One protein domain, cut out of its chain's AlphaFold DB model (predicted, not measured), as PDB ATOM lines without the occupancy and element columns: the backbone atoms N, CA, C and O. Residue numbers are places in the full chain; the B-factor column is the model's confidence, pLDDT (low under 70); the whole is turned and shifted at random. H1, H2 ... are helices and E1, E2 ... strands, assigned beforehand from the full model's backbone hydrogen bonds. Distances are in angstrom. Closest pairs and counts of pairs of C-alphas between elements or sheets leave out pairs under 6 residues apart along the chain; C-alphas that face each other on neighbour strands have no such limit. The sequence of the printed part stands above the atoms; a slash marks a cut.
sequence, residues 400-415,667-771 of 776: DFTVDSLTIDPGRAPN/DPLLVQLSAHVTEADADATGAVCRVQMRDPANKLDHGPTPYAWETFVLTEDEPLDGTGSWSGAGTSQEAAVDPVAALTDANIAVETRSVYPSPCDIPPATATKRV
ATOM      1  N   ASP A 400      45.915  81.951 -84.715       86.75
ATOM      2  CA  ASP A 400      46.085  81.021 -85.837       86.75
ATOM      3  C   ASP A 400      47.382  81.267 -86.625       86.75
ATOM      4  O   ASP A 400      47.687  82.390 -87.040       86.75
ATOM      5  N   PHE A 401      48.112  80.195 -86.936       88.00
ATOM      6  CA  PHE A 401      49.380  80.235 -87.671       88.00
ATOM      7  C   PHE A 401      49.311  79.525 -89.027       88.00
ATOM      8  O   PHE A 401      48.619  78.525 -89.204       88.00
ATOM      9  N   THR A 402      50.128  79.985 -89.972       90.50
ATOM     10  CA  THR A 402      50.393  79.323 -91.253       90.50
ATOM     11  C   THR A 402      51.839  78.829 -91.290       90.50
ATOM     12  O   THR A 402      52.757  79.584 -90.991       90.50
ATOM     13  N   VAL A 403      52.059  77.560 -91.657       91.00
ATOM     14  CA  VAL A 403      53.407  76.966 -91.747       91.00
ATOM     15  C   VAL A 403      54.079  77.356 -93.063       91.00
ATOM     16  O   VAL A 403      53.579  77.028 -94.138       91.00
ATOM     17  N   ASP A 404      55.248  77.987 -92.971       88.38
ATOM     18  CA  ASP A 404      56.065  78.396 -94.116       88.38
ATOM     19  C   ASP A 404      56.996  77.281 -94.587       88.38
ATOM     20  O   ASP A 404      57.133  77.024 -95.786       88.38
ATOM     21  N   SER A 405      57.671  76.612 -93.646       89.56
ATOM     22  CA  SER A 405      58.614  75.543 -93.968       89.56
ATOM     23  C   SER A 405      58.785  74.549 -92.822       89.56
ATOM     24  O   SER A 405      58.752  74.919 -91.653       89.56
ATOM     25  N   LEU A 406      58.999  73.279 -93.177       88.44
ATOM     26  CA  LEU A 406      59.393  72.201 -92.268       88.44
ATOM     27  C   LEU A 406      60.615  71.491 -92.863       88.44
ATOM     28  O   LEU A 406      60.550  70.937 -93.962       88.44
ATOM     29  N   THR A 407      61.730  71.499 -92.141       85.50
ATOM     30  CA  THR A 407      62.984  70.837 -92.526       85.50
ATOM     31  C   THR A 407      63.395  69.817 -91.476       85.50
ATOM     32  O   THR A 407      63.200  70.032 -90.286       85.50
ATOM     33  N   ILE A 408      63.942  68.681 -91.919       84.31
ATOM     34  CA  ILE A 408      64.411  67.615 -91.026       84.31
ATOM     35  C   ILE A 408      65.799  67.119 -91.440       84.31
ATOM     36  O   ILE A 408      66.087  66.994 -92.638       84.31
ATOM     37  N   ASP A 409      66.621  66.803 -90.444       81.31
ATOM     38  CA  ASP A 409      67.925  66.159 -90.571       81.31
ATOM     39  C   ASP A 409      67.988  64.943 -89.631       81.31
ATOM     40  O   ASP A 409      68.120  65.104 -88.419       81.31
ATOM     41  N   PRO A 410      67.851  63.717 -90.161       70.19
ATOM     42  CA  PRO A 410      67.883  62.499 -89.363       70.19
ATOM     43  C   PRO A 410      69.301  62.061 -88.976       70.19
ATOM     44  O   PRO A 410      69.447  60.977 -88.416       70.19
ATOM     45  N   GLY A 411      70.332  62.843 -89.318       75.44
ATOM     46  CA  GLY A 411      71.712  62.560 -88.958       75.44
ATOM     47  C   GLY A 411      72.238  61.254 -89.557       75.44
ATOM     48  O   GLY A 411      71.874  60.848 -90.672       75.44
ATOM     49  N   ARG A 412      73.146  60.612 -88.822       73.56
ATOM     50  CA  ARG A 412      73.857  59.401 -89.222       73.56
ATOM     51  C   ARG A 412      73.459  58.176 -88.404       73.56
ATOM     52  O   ARG A 412      73.211  58.257 -87.206       73.56
ATOM     53  N   ALA A 413      73.475  57.016 -89.060       71.00
ATOM     54  CA  ALA A 413      73.290  55.730 -88.398       71.00
ATOM     55  C   ALA A 413      74.525  55.318 -87.549       71.00
ATOM     56  O   ALA A 413      75.660  55.533 -87.991       71.00
ATOM     57  N   PRO A 414      74.325  54.676 -86.379       72.06
ATOM     58  CA  PRO A 414      75.406  54.223 -85.497       72.06
ATOM     59  C   PRO A 414      76.241  53.104 -86.128       72.06
ATOM     60  O   PRO A 414      75.721  52.259 -86.861       72.06
ATOM     61  N   ASN A 415      77.538  53.038 -85.801       76.12
ATOM     62  CA  ASN A 415      78.395  51.922 -86.207       76.12
ATOM     63  C   ASN A 415      78.334  50.779 -85.165       76.12
ATOM     64  O   ASN A 415      78.851  50.934 -84.052       76.12
ATOM     65  N   ASP A 667      73.112  59.758 -84.267       68.44
ATOM     66  CA  ASP A 667      72.909  61.203 -84.201       68.44
ATOM     67  C   ASP A 667      71.443  61.514 -83.841       68.44
ATOM     68  O   ASP A 667      70.531  60.790 -84.254       68.44
ATOM     69  N   PRO A 668      71.178  62.604 -83.102       67.31
ATOM     70  CA  PRO A 668      69.812  63.030 -82.829       67.31
ATOM     71  C   PRO A 668      69.113  63.490 -84.117       67.31
ATOM     72  O   PRO A 668      69.706  64.179 -84.949       67.31
ATOM     73  N   LEU A 669      67.818  63.187 -84.244       69.81
ATOM     74  CA  LEU A 669      66.976  63.735 -85.309       69.81
ATOM     75  C   LEU A 669      66.732  65.223 -85.038       69.81
ATOM     76  O   LEU A 669      66.142  65.568 -84.015       69.81
ATOM     77  N   LEU A 670      67.135  66.093 -85.963       77.50
ATOM     78  CA  LEU A 670      66.860  67.528 -85.923       77.50
ATOM     79  C   LEU A 670      65.646  67.861 -86.794       77.50
ATOM     80  O   LEU A 670      65.529  67.404 -87.930       77.50
ATOM     81  N   VAL A 671      64.757  68.698 -86.279       75.00
ATOM     82  CA  VAL A 671      63.557  69.195 -86.960       75.00
ATOM     83  C   VAL A 671      63.537  70.711 -86.825       75.00
ATOM     84  O   VAL A 671      63.826  71.228 -85.757       75.00
ATOM     85  N   GLN A 672      63.218  71.438 -87.886       83.75
ATOM     86  CA  GLN A 672      63.091  72.895 -87.889       83.75
ATOM     87  C   GLN A 672      61.783  73.285 -88.565       83.75
ATOM     88  O   GLN A 672      61.477  72.799 -89.653       83.75
ATOM     89  N   LEU A 673      61.022  74.159 -87.919       82.44
ATOM     90  CA  LEU A 673      59.724  74.639 -88.373       82.44
ATOM     91  C   LEU A 673      59.730  76.169 -88.375       82.44
ATOM     92  O   LEU A 673      60.167  76.786 -87.404       82.44
ATOM     93  N   SER A 674      59.220  76.765 -89.450       85.56
ATOM     94  CA  SER A 674      58.929  78.197 -89.535       85.56
ATOM     95  C   SER A 674      57.458  78.417 -89.886       85.56
ATOM     96  O   SER A 674      56.900  77.681 -90.708       85.56
ATOM     97  N   ALA A 675      56.833  79.413 -89.270       87.44
ATOM     98  CA  ALA A 675      55.428  79.768 -89.443       87.44
ATOM     99  C   ALA A 675      55.213  81.280 -89.269       87.44
ATOM    100  O   ALA A 675      56.063  81.960 -88.709       87.44
ATOM    101  N   HIS A 676      54.063  81.809 -89.675       87.75
ATOM    102  CA  HIS A 676      53.668  83.199 -89.421       87.75
ATOM    103  C   HIS A 676      52.202  83.290 -88.996       87.75
ATOM    104  O   HIS A 676      51.421  82.363 -89.222       87.75
ATOM    105  N   VAL A 677      51.835  84.408 -88.372       83.25
ATOM    106  CA  VAL A 677      50.462  84.676 -87.927       83.25
ATOM    107  C   VAL A 677      49.546  84.902 -89.134       83.25
ATOM    108  O   VAL A 677      49.904  85.600 -90.081       83.25
ATOM    109  N   THR A 678      48.365  84.280 -89.123       81.69
ATOM    110  CA  THR A 678      47.464  84.239 -90.289       81.69
ATOM    111  C   THR A 678      46.704  85.552 -90.502       81.69
ATOM    112  O   THR A 678      46.514  85.979 -91.643       81.69
ATOM    113  N   GLU A 679      46.263  86.199 -89.420       71.81
ATOM    114  CA  GLU A 679      45.522  87.466 -89.455       71.81
ATOM    115  C   GLU A 679      46.436  88.640 -89.074       71.81
ATOM    116  O   GLU A 679      47.181  88.573 -88.102       71.81
ATOM    117  N   ALA A 680      46.386  89.733 -89.842       62.47
ATOM    118  CA  ALA A 680      47.325  90.853 -89.703       62.47
ATOM    119  C   ALA A 680      47.133  91.693 -88.427       62.47
ATOM    120  O   ALA A 680      48.004  92.489 -88.082       62.47
ATOM    121  N   ASP A 681      45.982  91.579 -87.767       57.94
ATOM    122  CA  ASP A 681      45.649  92.280 -86.531       57.94
ATOM    123  C   ASP A 681      45.767  91.401 -85.277       57.94
ATOM    124  O   ASP A 681      45.617  91.918 -84.170       57.94
ATOM    125  N   ALA A 682      46.076  90.113 -85.431       67.38
ATOM    126  CA  ALA A 682      46.339  89.209 -84.322       67.38
ATOM    127  C   ALA A 682      47.639  89.579 -83.579       67.38
ATOM    128  O   ALA A 682      48.647  89.907 -84.199       67.38
ATOM    129  N   ASP A 683      47.619  89.506 -82.247       67.56
ATOM    130  CA  ASP A 683      48.747  89.806 -81.363       67.56
ATOM    131  C   ASP A 683      49.218  88.531 -80.645       67.56
ATOM    132  O   ASP A 683      48.639  88.088 -79.647       67.56
ATOM    133  N   ALA A 684      50.294  87.936 -81.157       64.19
ATOM    134  CA  ALA A 684      50.973  86.799 -80.545       64.19
ATOM    135  C   ALA A 684      52.038  87.214 -79.508       64.19
ATOM    136  O   ALA A 684      52.828  86.366 -79.085       64.19
ATOM    137  N   THR A 685      52.102  88.482 -79.078       61.38
ATOM    138  CA  THR A 685      53.129  88.949 -78.131       61.38
ATOM    139  C   THR A 685      53.102  88.113 -76.851       61.38
ATOM    140  O   THR A 685      52.103  88.049 -76.134       61.38
ATOM    141  N   GLY A 686      54.233  87.481 -76.528       55.62
ATOM    142  CA  GLY A 686      54.358  86.627 -75.345       55.62
ATOM    143  C   GLY A 686      53.701  85.247 -75.473       55.62
ATOM    144  O   GLY A 686      53.656  84.513 -74.482       55.62
ATOM    145  N   ALA A 687      53.216  84.866 -76.658       62.59
ATOM    146  CA  ALA A 687      52.766  83.508 -76.931       62.59
ATOM    147  C   ALA A 687      53.929  82.509 -76.800       62.59
ATOM    148  O   ALA A 687      55.053  82.762 -77.231       62.59
ATOM    149  N   VAL A 688      53.644  81.342 -76.219       67.81
ATOM    150  CA  VAL A 688      54.575  80.206 -76.173       67.81
ATOM    151  C   VAL A 688      53.962  79.074 -76.982       67.81
ATOM    152  O   VAL A 688      53.179  78.273 -76.465       67.81
ATOM    153  N   CYS A 689      54.301  79.014 -78.266       72.00
ATOM    154  CA  CYS A 689      53.737  78.028 -79.176       72.00
ATOM    155  C   CYS A 689      54.476  76.694 -79.051       72.00
ATOM    156  O   CYS A 689      55.615  76.562 -79.496       72.00
ATOM    157  N   ARG A 690      53.830  75.693 -78.440       78.81
ATOM    158  CA  ARG A 690      54.382  74.336 -78.317       78.81
ATOM    159  C   ARG A 690      53.943  73.460 -79.485       78.81
ATOM    160  O   ARG A 690      52.751  73.276 -79.724       78.81
ATOM    161  N   VAL A 691      54.920  72.870 -80.155       79.38
ATOM    162  CA  VAL A 691      54.759  71.998 -81.315       79.38
ATOM    163  C   VAL A 691      55.144  70.580 -80.929       79.38
ATOM    164  O   VAL A 691      56.205  70.358 -80.357       79.38
ATOM    165  N   GLN A 692      54.285  69.615 -81.238       84.56
ATOM    166  CA  GLN A 692      54.539  68.187 -81.080       84.56
ATOM    167  C   GLN A 692      55.056  67.598 -82.389       84.56
ATOM    168  O   GLN A 692      54.448  67.814 -83.438       84.56
ATOM    169  N   MET A 693      56.126  66.807 -82.312       81.88
ATOM    170  CA  MET A 693      56.572  65.935 -83.399       81.88
ATOM    171  C   MET A 693      55.905  64.562 -83.279       81.88
ATOM    172  O   MET A 693      55.633  64.110 -82.170       81.88
ATOM    173  N   ARG A 694      55.657  63.880 -84.397       78.62
ATOM    174  CA  ARG A 694      55.225  62.475 -84.410       78.62
ATOM    175  C   ARG A 694      55.557  61.774 -85.722       78.62
ATOM    176  O   ARG A 694      55.753  62.420 -86.749       78.62
ATOM    177  N   ASP A 695      55.531  60.447 -85.695       76.88
ATOM    178  CA  ASP A 695      55.553  59.624 -86.903       76.88
ATOM    179  C   ASP A 695      54.171  59.661 -87.590       76.88
ATOM    180  O   ASP A 695      53.190  59.196 -86.999       76.88
ATOM    181  N   PRO A 696      54.055  60.157 -88.838       77.62
ATOM    182  CA  PRO A 696      52.776  60.211 -89.552       77.62
ATOM    183  C   PRO A 696      52.155  58.827 -89.810       77.62
ATOM    184  O   PRO A 696      50.943  58.722 -90.011       77.62
ATOM    185  N   ALA A 697      52.953  57.752 -89.821       70.88
ATOM    186  CA  ALA A 697      52.464  56.390 -90.027       70.88
ATOM    187  C   ALA A 697      51.877  55.769 -88.747       70.88
ATOM    188  O   ALA A 697      50.999  54.901 -88.827       70.88
ATOM    189  N   ASN A 698      52.314  56.221 -87.570       66.31
ATOM    190  CA  ASN A 698      51.838  55.722 -86.286       66.31
ATOM    191  C   ASN A 698      50.700  56.603 -85.751       66.31
ATOM    192  O   ASN A 698      50.897  57.700 -85.244       66.31
ATOM    193  N   LYS A 699      49.468  56.083 -85.812       51.75
ATOM    194  CA  LYS A 699      48.273  56.751 -85.254       51.75
ATOM    195  C   LYS A 699      48.196  56.726 -83.721       51.75
ATOM    196  O   LYS A 699      47.247  57.265 -83.157       51.75
ATOM    197  N   LEU A 700      49.140  56.053 -83.067       49.81
ATOM    198  CA  LEU A 700      49.291  55.995 -81.618       49.81
ATOM    199  C   LEU A 700      50.576  56.749 -81.274       49.81
ATOM    200  O   LEU A 700      51.621  56.413 -81.825       49.81
ATOM    201  N   ASP A 701      50.510  57.702 -80.345       48.22
ATOM    202  CA  ASP A 701      51.636  58.566 -79.936       48.22
ATOM    203  C   ASP A 701      52.841  57.790 -79.322       48.22
ATOM    204  O   ASP A 701      53.830  58.392 -78.915       48.22
ATOM    205  N   HIS A 702      52.784  56.449 -79.264       45.97
ATOM    206  CA  HIS A 702      53.751  55.561 -78.599       45.97
ATOM    207  C   HIS A 702      54.113  54.287 -79.403       45.97
ATOM    208  O   HIS A 702      54.411  53.246 -78.816       45.97
ATOM    209  N   GLY A 703      54.042  54.311 -80.739       44.81
ATOM    210  CA  GLY A 703      54.502  53.180 -81.570       44.81
ATOM    211  C   GLY A 703      56.022  52.927 -81.465       44.81
ATOM    212  O   GLY A 703      56.764  53.857 -81.140       44.81
ATOM    213  N   PRO A 704      56.516  51.701 -81.750       50.84
ATOM    214  CA  PRO A 704      57.947  51.401 -81.757       50.84
ATOM    215  C   PRO A 704      58.601  52.143 -82.925       50.84
ATOM    216  O   PRO A 704      58.535  51.716 -84.076       50.84
ATOM    217  N   THR A 705      59.183  53.294 -82.623       60.69
ATOM    218  CA  THR A 705      59.869  54.162 -83.579       60.69
ATOM    219  C   THR A 705      61.327  54.281 -83.153       60.69
ATOM    220  O   THR A 705      61.608  54.138 -81.965       60.69
ATOM    221  N   PRO A 706      62.274  54.485 -84.087       59.72
ATOM    222  CA  PRO A 706      63.684  54.616 -83.727       59.72
ATOM    223  C   PRO A 706      63.959  55.888 -82.918       59.72
ATOM    224  O   PRO A 706      64.996  55.964 -82.273       59.72
ATOM    225  N   TYR A 707      63.029  56.851 -82.920       66.69
ATOM    226  CA  TYR A 707      63.157  58.111 -82.208       66.69
ATOM    227  C   TYR A 707      61.998  58.363 -81.228       66.69
ATOM    228  O   TYR A 707      60.841  58.088 -81.535       66.69
ATOM    229  N   ALA A 708      62.304  58.907 -80.051       65.12
ATOM    230  CA  ALA A 708      61.354  59.350 -79.045       65.12
ATOM    231  C   ALA A 708      60.783  60.718 -79.432       65.12
ATOM    232  O   ALA A 708      61.487  61.728 -79.441       65.12
ATOM    233  N   TRP A 709      59.499  60.757 -79.773       70.25
ATOM    234  CA  TRP A 709      58.844  61.970 -80.249       70.25
ATOM    235  C   TRP A 709      58.651  63.000 -79.131       70.25
ATOM    236  O   TRP A 709      57.951  62.750 -78.150       70.25
ATOM    237  N   GLU A 710      59.260  64.174 -79.304       70.19
ATOM    238  CA  GLU A 710      59.264  65.262 -78.324       70.19
ATOM    239  C   GLU A 710      58.469  66.489 -78.801       70.19
ATOM    240  O   GLU A 710      58.021  66.588 -79.950       70.19
ATOM    241  N   THR A 711      58.286  67.442 -77.886       73.81
ATOM    242  CA  THR A 711      57.701  68.755 -78.173       73.81
ATOM    243  C   THR A 711      58.768  69.841 -78.140       73.81
ATOM    244  O   THR A 711      59.607  69.830 -77.242       73.81
ATOM    245  N   PHE A 712      58.680  70.827 -79.028       67.69
ATOM    246  CA  PHE A 712      59.545  72.006 -79.028       67.69
ATOM    247  C   PHE A 712      58.743  73.308 -79.100       67.69
ATOM    248  O   PHE A 712      57.524  73.282 -79.260       67.69
ATOM    249  N   VAL A 713      59.410  74.448 -78.920       73.50
ATOM    250  CA  VAL A 713      58.776  75.774 -78.865       73.50
ATOM    251  C   VAL A 713      59.145  76.578 -80.111       73.50
ATOM    252  O   VAL A 713      60.307  76.566 -80.516       73.50
ATOM    253  N   LEU A 714      58.171  77.274 -80.703       67.19
ATOM    254  CA  LEU A 714      58.435  78.337 -81.676       67.19
ATOM    255  C   LEU A 714      58.616  79.671 -80.950       67.19
ATOM    256  O   LEU A 714      57.859  79.986 -80.028       67.19
ATOM    257  N   THR A 715      59.584  80.457 -81.403       67.31
ATOM    258  CA  THR A 715      59.870  81.819 -80.936       67.31
ATOM    259  C   THR A 715      59.755  82.805 -82.086       67.31
ATOM    260  O   THR A 715      60.065  82.452 -83.220       67.31
ATOM    261  N   GLU A 716      59.318  84.027 -81.796       63.50
ATOM    262  CA  GLU A 716      59.200  85.075 -82.804       63.50
ATOM    263  C   GLU A 716      60.583  85.489 -83.313       63.50
ATOM    264  O   GLU A 716      61.526  85.651 -82.534       63.50
ATOM    265  N   ASP A 717      60.694  85.652 -84.624       66.12
ATOM    266  CA  ASP A 717      61.860  86.214 -85.286       66.12
ATOM    267  C   ASP A 717      61.837  87.745 -85.138       66.12
ATOM    268  O   ASP A 717      60.780  88.367 -85.096       66.12
ATOM    269  N   GLU A 718      62.999  88.398 -85.073       49.72
ATOM    270  CA  GLU A 718      63.027  89.860 -84.942       49.72
ATOM    271  C   GLU A 718      62.374  90.562 -86.158       49.72
ATOM    272  O   GLU A 718      62.708  90.233 -87.303       49.72
ATOM    273  N   PRO A 719      61.525  91.593 -85.947       52.72
ATOM    274  CA  PRO A 719      61.198  92.241 -84.672       52.72
ATOM    275  C   PRO A 719      60.133  91.498 -83.841       52.72
ATOM    276  O   PRO A 719      59.146  91.018 -84.375       52.72
ATOM    277  N   LEU A 720      60.316  91.489 -82.514       50.59
ATOM    278  CA  LEU A 720      59.406  90.859 -81.544       50.59
ATOM    279  C   LEU A 720      58.157  91.728 -81.297       50.59
ATOM    280  O   LEU A 720      58.079  92.424 -80.276       50.59
ATOM    281  N   ASP A 721      57.242  91.783 -82.262       58.97
ATOM    282  CA  ASP A 721      56.053  92.646 -82.229       58.97
ATOM    283  C   ASP A 721      54.711  91.897 -82.174       58.97
ATOM    284  O   ASP A 721      53.656  92.535 -82.191       58.97
ATOM    285  N   GLY A 722      54.744  90.570 -82.052       56.34
ATOM    286  CA  GLY A 722      53.579  89.695 -81.987       56.34
ATOM    287  C   GLY A 722      52.895  89.446 -83.332       56.34
ATOM    288  O   GLY A 722      51.935  88.678 -83.368       56.34
ATOM    289  N   THR A 723      53.358  90.060 -84.424       64.06
ATOM    290  CA  THR A 723      52.739  89.970 -85.761       64.06
ATOM    291  C   THR A 723      53.656  89.315 -86.798       64.06
ATOM    292  O   THR A 723      53.271  89.149 -87.959       64.06
ATOM    293  N   GLY A 724      54.877  88.953 -86.391       68.62
ATOM    294  CA  GLY A 724      55.948  88.507 -87.271       68.62
ATOM    295  C   GLY A 724      55.966  87.012 -87.603       68.62
ATOM    296  O   GLY A 724      55.018  86.250 -87.384       68.62
ATOM    297  N   SER A 725      57.094  86.591 -88.175       79.25
ATOM    298  CA  SER A 725      57.427  85.181 -88.391       79.25
ATOM    299  C   SER A 725      57.913  84.543 -87.093       79.25
ATOM    300  O   SER A 725      58.492  85.204 -86.241       79.25
ATOM    301  N   TRP A 726      57.675  83.249 -86.947       81.69
ATOM    302  CA  TRP A 726      58.049  82.438 -85.803       81.69
ATOM    303  C   TRP A 726      58.833  81.230 -86.287       81.69
ATOM    304  O   TRP A 726      58.405  80.512 -87.195       81.69
ATOM    305  N   SER A 727      59.963  80.965 -85.647       78.94
ATOM    306  CA  SER A 727      60.818  79.834 -85.966       78.94
ATOM    307  C   SER A 727      61.169  79.042 -84.714       78.94
ATOM    308  O   SER A 727      61.191  79.545 -83.590       78.94
ATOM    309  N   GLY A 728      61.399  77.748 -84.885       72.25
ATOM    310  CA  GLY A 728      61.839  76.889 -83.800       72.25
ATOM    311  C   GLY A 728      62.363  75.568 -84.321       72.25
ATOM    312  O   GLY A 728      62.066  75.142 -85.440       72.25
ATOM    313  N   ALA A 729      63.170  74.922 -83.496       72.25
ATOM    314  CA  ALA A 729      63.737  73.621 -83.789       72.25
ATOM    315  C   ALA A 729      63.311  72.620 -82.718       72.25
ATOM    316  O   ALA A 729      63.052  73.021 -81.590       72.25
ATOM    317  N   GLY A 730      63.259  71.339 -83.075       63.75
ATOM    318  CA  GLY A 730      63.073  70.172 -82.218       63.75
ATOM    319  C   GLY A 730      64.252  69.209 -82.383       63.75
ATOM    320  O   GLY A 730      64.783  69.072 -83.485       63.75
ATOM    321  N   THR A 731      64.663  68.535 -81.310       65.62
ATOM    322  CA  THR A 731      65.511  67.334 -81.391       65.62
ATOM    323  C   THR A 731      64.728  66.135 -80.902       65.62
ATOM    324  O   THR A 731      63.910  66.272 -80.001       65.62
ATOM    325  N   SER A 732      64.993  64.959 -81.452       62.69
ATOM    326  CA  SER A 732      64.384  63.714 -81.002       62.69
ATOM    327  C   SER A 732      65.466  62.651 -80.806       62.69
ATOM    328  O   SER A 732      66.376  62.521 -81.629       62.69
ATOM    329  N   GLN A 733      65.404  61.960 -79.666       62.88
ATOM    330  CA  GLN A 733      66.420  61.002 -79.212       62.88
ATOM    331  C   GLN A 733      66.127  59.594 -79.686       62.88
ATOM    332  O   GLN A 733      64.994  59.284 -80.010       62.88
ATOM    333  N   GLU A 734      67.125  58.724 -79.663       55.69
ATOM    334  CA  GLU A 734      66.964  57.295 -79.915       55.69
ATOM    335  C   GLU A 734      65.995  56.656 -78.895       55.69
ATOM    336  O   GLU A 734      66.145  56.830 -77.685       55.69
ATOM    337  N   ALA A 735      64.958  55.955 -79.362       52.06
ATOM    338  CA  ALA A 735      64.035  55.236 -78.478       52.06
ATOM    339  C   ALA A 735      64.627  53.876 -78.052       52.06
ATOM    340  O   ALA A 735      65.578  53.397 -78.657       52.06
ATOM    341  N   ALA A 736      64.028  53.197 -77.064       47.78
ATOM    342  CA  ALA A 736      64.495  51.916 -76.495       47.78
ATOM    343  C   ALA A 736      64.499  50.688 -77.454       47.78
ATOM    344  O   ALA A 736      64.493  49.541 -77.005       47.78
ATOM    345  N   VAL A 737      64.455  50.904 -78.769       49.75
ATOM    346  CA  VAL A 737      64.486  49.891 -79.834       49.75
ATOM    347  C   VAL A 737      65.936  49.700 -80.292       49.75
ATOM    348  O   VAL A 737      66.670  50.675 -80.270       49.75
ATOM    349  N   ASP A 738      66.348  48.499 -80.740       59.34
ATOM    350  CA  ASP A 738      67.669  48.272 -81.370       59.34
ATOM    351  C   ASP A 738      67.852  49.219 -82.575       59.34
ATOM    352  O   ASP A 738      67.304  48.984 -83.663       59.34
ATOM    353  N   PRO A 739      68.590  50.316 -82.394       57.84
ATOM    354  CA  PRO A 739      68.544  51.437 -83.314       57.84
ATOM    355  C   PRO A 739      69.501  51.243 -84.487       57.84
ATOM    356  O   PRO A 739      69.299  51.784 -85.576       57.84
ATOM    357  N   VAL A 740      70.492  50.368 -84.305       60.56
ATOM    358  CA  VAL A 740      71.434  49.945 -85.334       60.56
ATOM    359  C   VAL A 740      70.684  49.249 -86.470       60.56
ATOM    360  O   VAL A 740      70.895  49.564 -87.645       60.56
ATOM    361  N   ALA A 741      69.759  48.344 -86.141       61.12
ATOM    362  CA  ALA A 741      68.941  47.653 -87.135       61.12
ATOM    363  C   ALA A 741      67.889  48.574 -87.782       61.12
ATOM    364  O   ALA A 741      67.586  48.418 -88.965       61.12
ATOM    365  N   ALA A 742      67.339  49.526 -87.023       61.84
ATOM    366  CA  ALA A 742      66.240  50.384 -87.467       61.84
ATOM    367  C   ALA A 742      66.677  51.577 -88.341       61.84
ATOM    368  O   ALA A 742      65.898  52.018 -89.186       61.84
ATOM    369  N   LEU A 743      67.894  52.103 -88.153       69.12
ATOM    370  CA  LEU A 743      68.375  53.315 -88.837       69.12
ATOM    371  C   LEU A 743      69.255  53.037 -90.064       69.12
ATOM    372  O   LEU A 743      69.450  53.926 -90.897       69.12
ATOM    373  N   THR A 744      69.755  51.811 -90.225       66.19
ATOM    374  CA  THR A 744      70.554  51.435 -91.399       66.19
ATOM    375  C   THR A 744      69.690  51.482 -92.671       66.19
ATOM    376  O   THR A 744      68.737  50.722 -92.809       66.19
ATOM    377  N   ASP A 745      70.023  52.375 -93.615       64.25
ATOM    378  CA  ASP A 745      69.323  52.592 -94.900       64.25
ATOM    379  C   ASP A 745      67.856  53.089 -94.824       64.25
ATOM    380  O   ASP A 745      67.117  53.021 -95.812       64.25
ATOM    381  N   ALA A 746      67.433  53.664 -93.694       72.69
ATOM    382  CA  ALA A 746      66.049  54.094 -93.471       72.69
ATOM    383  C   ALA A 746      65.682  55.473 -94.074       72.69
ATOM    384  O   ALA A 746      66.513  56.377 -94.209       72.69
ATOM    385  N   ASN A 747      64.390  55.649 -94.391       81.00
ATOM    386  CA  ASN A 747      63.752  56.959 -94.585       81.00
ATOM    387  C   ASN A 747      62.921  57.294 -93.343       81.00
ATOM    388  O   ASN A 747      62.071  56.500 -92.946       81.00
ATOM    389  N   ILE A 748      63.131  58.479 -92.777       80.19
ATOM    390  CA  ILE A 748      62.422  58.983 -91.601       80.19
ATOM    391  C   ILE A 748      61.402  60.025 -92.052       80.19
ATOM    392  O   ILE A 748      61.752  60.950 -92.789       80.19
ATOM    393  N   ALA A 749      60.150  59.860 -91.623       84.38
ATOM    394  CA  ALA A 749      59.069  60.817 -91.828       84.38
ATOM    395  C   ALA A 749      58.670  61.447 -90.488       84.38
ATOM    396  O   ALA A 749      58.598  60.754 -89.477       84.38
ATOM    397  N   VAL A 750      58.408  62.752 -90.496       84.00
ATOM    398  CA  VAL A 750      58.041  63.542 -89.316       84.00
ATOM    399  C   VAL A 750      56.823  64.380 -89.650       84.00
ATOM    400  O   VAL A 750      56.802  65.035 -90.690       84.00
ATOM    401  N   GLU A 751      55.839  64.395 -88.758       88.12
ATOM    402  CA  GLU A 751      54.744  65.357 -88.756       88.12
ATOM    403  C   GLU A 751      54.834  66.280 -87.532       88.12
ATOM    404  O   GLU A 751      55.054  65.807 -86.418       88.12
ATOM    405  N   THR A 752      54.647  67.585 -87.729       86.75
ATOM    406  CA  THR A 752      54.585  68.601 -86.668       86.75
ATOM    407  C   THR A 752      53.187  69.194 -86.555       86.75
ATOM    408  O   THR A 752      52.606  69.525 -87.585       86.75
ATOM    409  N   ARG A 753      52.664  69.387 -85.337       85.56
ATOM    410  CA  ARG A 753      51.365  70.047 -85.061       85.56
ATOM    411  C   ARG A 753      51.361  70.763 -83.704       85.56
ATOM    412  O   ARG A 753      52.222  70.476 -82.876       85.56
ATOM    413  N   SER A 754      50.383  71.623 -83.426       84.25
ATOM    414  CA  SER A 754      50.195  72.219 -82.090       84.25
ATOM    415  C   SER A 754      49.915  71.163 -80.996       84.25
ATOM    416  O   SER A 754      49.249  70.148 -81.226       84.25
ATOM    417  N   VAL A 755      50.438  71.384 -79.781       78.75
ATOM    418  CA  VAL A 755      50.104  70.585 -78.583       78.75
ATOM    419  C   VAL A 755      48.769  71.070 -78.020       78.75
ATOM    420  O   VAL A 755      48.648  72.235 -77.665       78.75
ATOM    421  N   TYR A 756      47.768  70.202 -77.881       63.69
ATOM    422  CA  TYR A 756      46.464  70.615 -77.353       63.69
ATOM    423  C   TYR A 756      46.389  70.507 -75.816       63.69
ATOM    424  O   TYR A 756      46.751  69.452 -75.282       63.69
ATOM    425  N   PRO A 757      45.846  71.511 -75.097       58.25
ATOM    426  CA  PRO A 757      45.442  72.842 -75.568       58.25
ATOM    427  C   PRO A 757      46.645  73.801 -75.690       58.25
ATOM    428  O   PRO A 757      47.486  73.854 -74.793       58.25
ATOM    429  N   SER A 758      46.702  74.585 -76.772       67.31
ATOM    430  CA  SER A 758      47.736  75.604 -77.022       67.31
ATOM    431  C   SER A 758      47.074  76.938 -77.388       67.31
ATOM    432  O   SER A 758      46.064  76.920 -78.090       67.31
ATOM    433  N   PRO A 759      47.625  78.084 -76.940       70.56
ATOM    434  CA  PRO A 759      47.185  79.407 -77.384       70.56
ATOM    435  C   PRO A 759      47.551  79.689 -78.851       70.56
ATOM    436  O   PRO A 759      47.048  80.649 -79.418       70.56
ATOM    437  N   CYS A 760      48.406  78.861 -79.460       81.94
ATOM    438  CA  CYS A 760      48.743  78.907 -80.880       81.94
ATOM    439  C   CYS A 760      48.151  77.694 -81.598       81.94
ATOM    440  O   CYS A 760      48.482  76.555 -81.231       81.94
ATOM    441  N   ASP A 761      47.343  77.922 -82.628       87.00
ATOM    442  CA  ASP A 761      46.882  76.866 -83.520       87.00
ATOM    443  C   ASP A 761      47.794  76.776 -84.748       87.00
ATOM    444  O   ASP A 761      47.840  77.675 -85.584       87.00
ATOM    445  N   ILE A 762      48.571  75.694 -84.825       86.88
ATOM    446  CA  ILE A 762      49.542  75.445 -85.895       86.88
ATOM    447  C   ILE A 762      49.077  74.212 -86.672       86.88
ATOM    448  O   ILE A 762      49.005  73.121 -86.082       86.88
ATOM    449  N   PRO A 763      48.800  74.337 -87.983       87.12
ATOM    450  CA  PRO A 763      48.297  73.234 -88.785       87.12
ATOM    451  C   PRO A 763      49.349  72.118 -88.930       87.12
ATOM    452  O   PRO A 763      50.550  72.399 -88.961       87.12
ATOM    453  N   PRO A 764      48.928  70.842 -89.061       89.31
ATOM    454  CA  PRO A 764      49.852  69.734 -89.272       89.31
ATOM    455  C   PRO A 764      50.683  69.880 -90.557       89.31
ATOM    456  O   PRO A 764      50.130  70.132 -91.628       89.31
ATOM    457  N   ALA A 765      51.993  69.643 -90.471       89.81
ATOM    458  CA  ALA A 765      52.914  69.632 -91.612       89.81
ATOM    459  C   ALA A 765      53.805  68.383 -91.581       89.81
ATOM    460  O   ALA A 765      54.212  67.962 -90.504       89.81
ATOM    461  N   THR A 766      54.122  67.789 -92.740       91.12
ATOM    462  CA  THR A 766      54.908  66.541 -92.833       91.12
ATOM    463  C   THR A 766      56.141  66.690 -93.727       91.12
ATOM    464  O   THR A 766      56.056  67.269 -94.809       91.12
ATOM    465  N   ALA A 767      57.268  66.106 -93.318       88.25
ATOM    466  CA  ALA A 767      58.508  66.027 -94.093       88.25
ATOM    467  C   ALA A 767      59.140  64.625 -94.016       88.25
ATOM    468  O   ALA A 767      58.968  63.922 -93.024       88.25
ATOM    469  N   THR A 768      59.902  64.231 -95.046       88.31
ATOM    470  CA  THR A 768      60.578  62.918 -95.125       88.31
ATOM    471  C   THR A 768      62.015  63.051 -95.636       88.31
ATOM    472  O   THR A 768      62.261  63.756 -96.619       88.31
ATOM    473  N   LYS A 769      62.973  62.348 -95.012       87.06
ATOM    474  CA  LYS A 769      64.409  62.400 -95.349       87.06
ATOM    475  C   LYS A 769      65.114  61.063 -95.089       87.06
ATOM    476  O   LYS A 769      64.690  60.290 -94.237       87.06
ATOM    477  N   ARG A 770      66.199  60.789 -95.821       82.94
ATOM    478  CA  ARG A 770      67.015  59.568 -95.692       82.94
ATOM    479  C   ARG A 770      68.163  59.754 -94.691       82.94
ATOM    480  O   ARG A 770      68.803  60.802 -94.731       82.94
ATOM    481  N   VAL A 771      68.439  58.735 -93.870       81.50
ATOM    482  CA  VAL A 771      69.559  58.695 -92.901       81.50
ATOM    483  C   VAL A 771      70.911  58.569 -93.620       81.50
ATOM    484  O   VAL A 771      71.024  57.862 -94.628       81.50
TER     485      VAL A 771
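Overview. This is residues 400 to 415 and 667 to 771 of the 776 residues of an uncharacterized protein of Candidatus Microthrix parvicella (UniProt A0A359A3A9). One antiparallel sheet of seven strands is folded back on itself into a long, flattened barrel, nearly closed, with E1, E2 and E5 forming one wall, E3, E6 and E7 the other, and E4 the hinge. The edge strands E1 and E7 come near each other at the seam without pairing, while the short helix H1 lies past one end of the barrel and loops extend from both ends. The printed part has 121 residues, under half of them in named elements, which follow as E1 E2 E3 E4 E5 H1 E6 E7; the sheet's order is E1 E2 E5 E4 E3 E6 E7 and the class is mostly strand. It is compact, with a radius of gyration of the C-alphas of 15.4 A, and elongated, spanning 50 by 26 by 18 A.

Along the chain. E1, residues 400 to 409, begins with C-alpha 400 at (46.085, 81.021, -85.837), is 26.8 A long and bends by 58 degrees at residue 404. E2, residues 669 to 677, is also 26.8 A long, and E5, residues 725 to 734, is 30.7 A long, ending with C-alpha 734 at (66.964, 57.295, -79.915). E4, residues 711 to 716, measures 17.0 A, and E3, residues 689 to 694, 16.5 A. E6, residues 747 to 754, measures 23.9 A. E7, residues 765 to 770, measures 17.8 A and ends with C-alpha 770 at (67.015, 59.568, -95.692). H1, residues 739 to 743, measures 5.8 A.

Arrangement. The folded sheet, one sheet in two leaves that face each other, is strongly twisted and curled. N 407 of E1 and O 672 of E2 are 2.8 A apart, and N 671 of E2 and O 730 of E5 2.8 A, both within hydrogen-bond range. E4 is staggered: it pairs with E5 over residues 715 to 716, with N 715 and O 727 2.9 A apart, and with E3 over residues 711 to 714, with N 712 and O 691 2.8 A apart. N 692 of E3 and O 753 of E6 are 2.8 A apart, as are N 750 of E6 and O 767 of E7. E3, E4 and E5 form a meander, each strand the antiparallel neighbour of the one before; with E2, the antiparallel neighbour of E5, they make a Greek key. The closest C-alphas of E1 and E7, those of Leu 406 and Ala 767, are 6.5 A apart. H1 is not on the sheet; its O i to N i+4 pair is within hydrogen-bond range.

Size, cuts and confidence. The C-alphas of Asn 415 and Asp 681, the two farthest apart, are 52.0 A from each other. Residues 416 to 666 are not printed, and C-alphas 415 and 667 are 11.0 A apart across this cut. The links E2 to E3 and E3 to E4 are long. The mean pLDDT of the printed part is 71.9, and 54 residues are under 70, among them residues 698 to 708 and 730 to 745.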